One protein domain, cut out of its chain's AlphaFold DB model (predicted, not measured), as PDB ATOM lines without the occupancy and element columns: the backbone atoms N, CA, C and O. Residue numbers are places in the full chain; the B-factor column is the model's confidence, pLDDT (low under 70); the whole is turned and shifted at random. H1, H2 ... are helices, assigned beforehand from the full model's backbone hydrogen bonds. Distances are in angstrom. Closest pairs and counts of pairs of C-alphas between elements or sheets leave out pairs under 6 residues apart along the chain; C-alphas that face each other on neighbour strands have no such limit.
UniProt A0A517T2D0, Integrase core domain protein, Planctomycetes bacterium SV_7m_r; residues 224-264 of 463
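AT A GLANCE: This is residues 224 to 264 of the 463 residues of the protein "Integrase core domain protein" of Planctomycetes bacterium SV_7m_r (UniProt A0A517T2D0). Two short helices, H1 and H2, meet near their first residues and stand nearly at right angles, as an L. A loop from the end of H1 folds back to the start of H2, and after H2 a tail, residues 253 to 264, comes back toward the first printed residue. The printed part has 41 residues with two named helices, H1 then H2, and no named strand; the class is all helix, though under half of the residues, 20 of 41, are in named elements. The whole is compact, with a radius of gyration of the C-alphas of 10.2 A, and only just flat, spanning 26 by 22 by 12 A.

HOW THE PARTS SIT: H1, residues 227 to 236, touches H2, residues 243 to 252, with 7 pairs of C-alphas within 8 A. Their closest C-alphas are those of Leu 227 and Arg 243, 6.2 A apart. Their lines are about perpendicular, at 73 degrees, and their centres are 12.3 A apart. In H1 and H2 every O i to N i+4 pair is within hydrogen-bond range.

IN THESE COORDINATES: H1 begins at C-alpha 227, at (-44.995, -21.498, 110.157), and ends at C-alpha 236, at (-57.259, -26.575, 115.639). A short link of 6 residues follows. H2 runs from C-alpha 243 to C-alpha 252, at (-48.527, -12.149, 99.581). Each helix measures 14.4 A from first to last C-alpha.

THE WHOLE: The two C-alphas farthest apart are those of Ser 240 and Asp 264, at 27.5 A, while the first and last printed C-alphas, of Gly 224 and Asp 264, are 8.0 A apart. The printed part has no cut. Residues 253 to 264 hold no named element. The mean pLDDT of the printed part is 84.1, and residues 257 to 263 are under 70.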
ATOM      1  N   GLY A 224     -46.128 -13.866 116.494       82.31
ATOM      2  CA  GLY A 224     -44.768 -14.076 115.978       82.31
ATOM      3  C   GLY A 224     -44.449 -15.533 115.657       82.31
ATOM      4  O   GLY A 224     -43.324 -15.881 115.304       82.31
ATOM      5  N   TRP A 225     -45.427 -16.433 115.771       86.38
ATOM      6  CA  TRP A 225     -45.193 -17.863 115.661       86.38
ATOM      7  C   TRP A 225     -44.642 -18.257 114.296       86.38
ATOM      8  O   TRP A 225     -45.131 -17.818 113.254       86.38
ATOM      9  N   GLY A 226     -43.652 -19.152 114.295       86.19
ATOM     10  CA  GLY A 226     -43.158 -19.773 113.071       86.19
ATOM     11  C   GLY A 226     -44.238 -20.596 112.356       86.19
ATOM     12  O   GLY A 226     -45.222 -21.041 112.958       86.19
ATOM     13  N   LEU A 227     -44.021 -20.864 111.064       89.38
ATOM     14  CA  LEU A 227     -44.995 -21.498 110.157       89.38
ATOM     15  C   LEU A 227     -45.652 -22.772 110.721       89.38
ATOM     16  O   LEU A 227     -46.832 -23.023 110.486       89.38
ATOM     17  N   THR A 228     -44.901 -23.594 111.458       89.88
ATOM     18  CA  THR A 228     -45.410 -24.844 112.041       89.88
ATOM     19  C   THR A 228     -46.445 -24.596 113.136       89.88
ATOM     20  O   THR A 228     -47.464 -25.285 113.162       89.88
ATOM     21  N   LYS A 229     -46.211 -23.613 114.014       89.25
ATOM     22  CA  LYS A 229     -47.144 -23.252 115.091       89.25
ATOM     23  C   LYS A 229     -48.394 -22.578 114.527       89.25
ATOM     24  O   LYS A 229     -49.497 -22.941 114.922       89.25
ATOM     25  N   VAL A 230     -48.236 -21.704 113.529       90.94
ATOM     26  CA  VAL A 230     -49.377 -21.127 112.793       90.94
ATOM     27  C   VAL A 230     -50.220 -22.238 112.159       90.94
ATOM     28  O   VAL A 230     -51.435 -22.253 112.317       90.94
ATOM     29  N   ARG A 231     -49.587 -23.240 111.528       93.75
ATOM     30  CA  ARG A 231     -50.303 -24.404 110.982       93.75
ATOM     31  C   ARG A 231     -51.098 -25.148 112.047       93.75
ATOM     32  O   ARG A 231     -52.249 -25.489 111.803       93.75
ATOM     33  N   GLN A 232     -50.493 -25.420 113.202       92.44
ATOM     34  CA  GLN A 232     -51.170 -26.110 114.303       92.44
ATOM     35  C   GLN A 232     -52.378 -25.314 114.805       92.44
ATOM     36  O   GLN A 232     -53.438 -25.900 115.003       92.44
ATOM     37  N   ALA A 233     -52.243 -23.994 114.952       93.12
ATOM     38  CA  ALA A 233     -53.334 -23.114 115.362       93.12
ATOM     39  C   ALA A 233     -54.507 -23.174 114.377       93.12
ATOM     40  O   ALA A 233     -55.639 -23.420 114.773       93.12
ATOM     41  N   VAL A 234     -54.214 -23.059 113.083       93.44
ATOM     42  CA  VAL A 234     -55.224 -23.114 112.020       93.44
ATOM     43  C   VAL A 234     -55.858 -24.507 111.896       93.44
ATOM     44  O   VAL A 234     -57.059 -24.624 111.675       93.44
ATOM     45  N   THR A 235     -55.082 -25.569 112.133       92.94
ATOM     46  CA  THR A 235     -55.601 -26.947 112.162       92.94
ATOM     47  C   THR A 235     -56.578 -27.152 113.322       92.94
ATOM     48  O   THR A 235     -57.592 -27.818 113.147       92.94
ATOM     49  N   ARG A 236     -56.327 -26.544 114.493       90.69
ATOM     50  CA  ARG A 236     -57.259 -26.575 115.639       90.69
ATOM     51  C   ARG A 236     -58.567 -25.830 115.368       90.69
ATOM     52  O   ARG A 236     -59.568 -26.154 115.989       90.69
ATOM     53  N   LEU A 237     -58.566 -24.882 114.432       91.31
ATOM     54  CA  LEU A 237     -59.771 -24.201 113.945       91.31
ATOM     55  C   LEU A 237     -60.532 -25.023 112.884       91.31
ATOM     56  O   LEU A 237     -61.509 -24.537 112.330       91.31
ATOM     57  N   GLY A 238     -60.092 -26.250 112.578       90.62
ATOM     58  CA  GLY A 238     -60.742 -27.145 111.614       90.62
ATOM     59  C   GLY A 238     -60.226 -27.030 110.176       90.62
ATOM     60  O   GLY A 238     -60.691 -27.755 109.299       90.62
ATOM     61  N   HIS A 239     -59.235 -26.173 109.911       90.25
ATOM     62  CA  HIS A 239     -58.721 -25.949 108.559       90.25
ATOM     63  C   HIS A 239     -57.379 -26.657 108.328       90.25
ATOM     64  O   HIS A 239     -56.352 -26.318 108.922       90.25
ATOM     65  N   SER A 240     -57.356 -27.623 107.406       88.00
ATOM     66  CA  SER A 240     -56.127 -28.319 107.010       88.00
ATOM     67  C   SER A 240     -55.382 -27.543 105.922       88.00
ATOM     68  O   SER A 240     -55.814 -27.477 104.770       88.00
ATOM     69  N   VAL A 241     -54.240 -26.950 106.279       90.62
ATOM     70  CA  VAL A 241     -53.397 -26.168 105.360       90.62
ATOM     71  C   VAL A 241     -51.945 -26.633 105.399       90.62
ATOM     72  O   VAL A 241     -51.390 -26.951 106.453       90.62
ATOM     73  N   SER A 242     -51.289 -26.652 104.236       90.56
ATOM     74  CA  SER A 242     -49.868 -27.000 104.153       90.56
ATOM     75  C   SER A 242     -48.978 -25.847 104.639       90.56
ATOM     76  O   SER A 242     -49.344 -24.673 104.528       90.56
ATOM     77  N   ARG A 243     -47.761 -26.152 105.119       90.69
ATOM     78  CA  ARG A 243     -46.768 -25.115 105.487       90.69
ATOM     79  C   ARG A 243     -46.446 -24.187 104.314       90.69
ATOM     80  O   ARG A 243     -46.292 -22.987 104.516       90.69
ATOM     81  N   GLN A 244     -46.376 -24.735 103.099       90.38
ATOM     82  CA  GLN A 244     -46.118 -23.957 101.888       90.38
ATOM     83  C   GLN A 244     -47.261 -22.988 101.596       90.38
ATOM     84  O   GLN A 244     -47.040 -21.854 101.184       90.38
ATOM     85  N   THR A 245     -48.489 -23.421 101.853       91.06
ATOM     86  CA  THR A 245     -49.670 -22.591 101.679       91.06
ATOM     87  C   THR A 245     -49.645 -21.390 102.629       91.06
ATOM     88  O   THR A 245     -49.824 -20.262 102.181       91.06
ATOM     89  N   ILE A 246     -49.324 -21.610 103.908       91.62
ATOM     90  CA  ILE A 246     -49.151 -20.537 104.900       91.62
ATOM     91  C   ILE A 246     -48.025 -19.586 104.478       91.62
ATOM     92  O   ILE A 246     -48.217 -18.374 104.478       91.62
ATOM     93  N   LYS A 247     -46.878 -20.121 104.034       90.94
ATOM     94  CA  LYS A 247     -45.764 -19.316 103.506       90.94
ATOM     95  C   LYS A 247     -46.218 -18.409 102.358       90.94
ATOM     96  O   LYS A 247     -45.932 -17.218 102.374       90.94
ATOM     97  N   ASN A 248     -46.964 -18.947 101.392       90.94
ATOM     98  CA  ASN A 248     -47.467 -18.184 100.247       90.94
ATOM     99  C   ASN A 248     -48.496 -17.114 100.651       90.94
ATOM    100  O   ASN A 248     -48.569 -16.065 100.016       90.94
ATOM    101  N   VAL A 249     -49.319 -17.371 101.674       91.81
ATOM    102  CA  VAL A 249     -50.235 -16.367 102.242       91.81
ATOM    103  C   VAL A 249     -49.438 -15.221 102.866       91.81
ATOM    104  O   VAL A 249     -49.661 -14.074 102.499       91.81
ATOM    105  N   LEU A 250     -48.455 -15.525 103.719       90.62
ATOM    106  CA  LEU A 250     -47.642 -14.507 104.392       90.62
ATOM    107  C   LEU A 250     -46.817 -13.663 103.411       90.62
ATOM    108  O   LEU A 250     -46.845 -12.440 103.500       90.62
ATOM    109  N   VAL A 251     -46.180 -14.291 102.415       89.56
ATOM    110  CA  VAL A 251     -45.422 -13.577 101.369       89.56
ATOM    111  C   VAL A 251     -46.324 -12.623 100.581       89.56
ATOM    112  O   VAL A 251     -45.927 -11.497 100.296       89.56
ATOM    113  N   ARG A 252     -47.558 -13.031 100.257       88.31
ATOM    114  CA  ARG A 252     -48.527 -12.149  99.581       88.31
ATOM    115  C   ARG A 252     -49.010 -11.007 100.469       88.31
ATOM    116  O   ARG A 252     -49.294  -9.936  99.949       88.31
ATOM    117  N   ALA A 253     -49.080 -11.228 101.777       88.19
ATOM    118  CA  ALA A 253     -49.371 -10.189 102.760       88.19
ATOM    119  C   ALA A 253     -48.167  -9.265 103.041       88.19
ATOM    120  O   ALA A 253     -48.280  -8.370 103.877       88.19
ATOM    121  N   GLY A 254     -47.023  -9.473 102.371       85.81
ATOM    122  CA  GLY A 254     -45.806  -8.681 102.555       85.81
ATOM    123  C   GLY A 254     -45.036  -8.998 103.839       85.81
ATOM    124  O   GLY A 254     -44.223  -8.188 104.263       85.81
ATOM    125  N   ILE A 255     -45.297 -10.146 104.470       82.81
ATOM    126  CA  ILE A 255     -44.628 -10.590 105.700       82.81
ATOM    127  C   ILE A 255     -43.586 -11.634 105.309       82.81
ATOM    128  O   ILE A 255     -43.950 -12.703 104.793       82.81
ATOM    129  N   ALA A 256     -42.300 -11.360 105.539       72.56
ATOM    130  CA  ALA A 256     -41.282 -12.345 105.227       72.56
ATOM    131  C   ALA A 256     -41.372 -13.521 106.228       72.56
ATOM    132  O   ALA A 256     -41.565 -13.333 107.433       72.56
ATOM    133  N   PRO A 257     -41.262 -14.779 105.756       63.66
ATOM    134  CA  PRO A 257     -41.356 -15.957 106.623       63.66
ATOM    135  C   PRO A 257     -40.253 -16.039 107.687       63.66
ATOM    136  O   PRO A 257     -40.422 -16.762 108.666       63.66
ATOM    137  N   GLU A 258     -39.144 -15.339 107.449       62.88
ATOM    138  CA  GLU A 258     -37.939 -15.293 108.283       62.88
ATOM    139  C   GLU A 258     -37.846 -14.022 109.126       62.88
ATOM    140  O   GLU A 258     -36.868 -13.865 109.848       62.88
ATOM    141  N   ASP A 259     -38.847 -13.135 109.078       58.56
ATOM    142  CA  ASP A 259     -38.865 -12.000 109.991       58.56
ATOM    143  C   ASP A 259     -38.925 -12.552 111.419       58.56
ATOM    144  O   ASP A 259     -39.948 -13.108 111.838       58.56
ATOM    145  N   ASP A 260     -37.833 -12.383 112.165       55.56
ATOM    146  CA  ASP A 260     -37.774 -12.509 113.622       55.56
ATOM    147  C   ASP A 260     -38.466 -11.286 114.241       55.56
ATOM    148  O   ASP A 260     -37.926 -10.520 115.034       55.56
ATOM    149  N   THR A 261     -39.685 -11.036 113.768       58.41
ATOM    150  CA  THR A 261     -40.614 -10.104 114.381       58.41
ATOM    151  C   THR A 261     -41.191 -10.847 115.563       58.41
ATOM    152  O   THR A 261     -42.281 -11.411 115.484       58.41
ATOM    153  N   ASP A 262     -40.421 -10.906 116.647       63.28
ATOM    154  CA  ASP A 262     -41.009 -11.149 117.950       63.28
ATOM    155  C   ASP A 262     -42.000  -9.993 118.180       63.28
ATOM    156  O   ASP A 262     -41.577  -8.837 118.280       63.28
ATOM    157  N   PRO A 263     -43.325 -10.231 118.156       65.56
ATOM    158  CA  PRO A 263     -44.301  -9.172 118.397       65.56
ATOM    159  C   PRO A 263     -44.248  -8.715 119.854       65.56
ATOM    160  O   PRO A 263     -44.948  -7.774 120.235       65.56
ATOM    161  N   ASP A 264     -43.470  -9.410 120.687       72.50
ATOM    162  CA  ASP A 264     -43.369  -9.128 122.091       72.50
ATOM    163  C   ASP A 264     -42.651  -7.800 122.330       72.50
ATOM    164  O   ASP A 264     -41.454  -7.626 122.102       72.50
TER     165      ASP A 264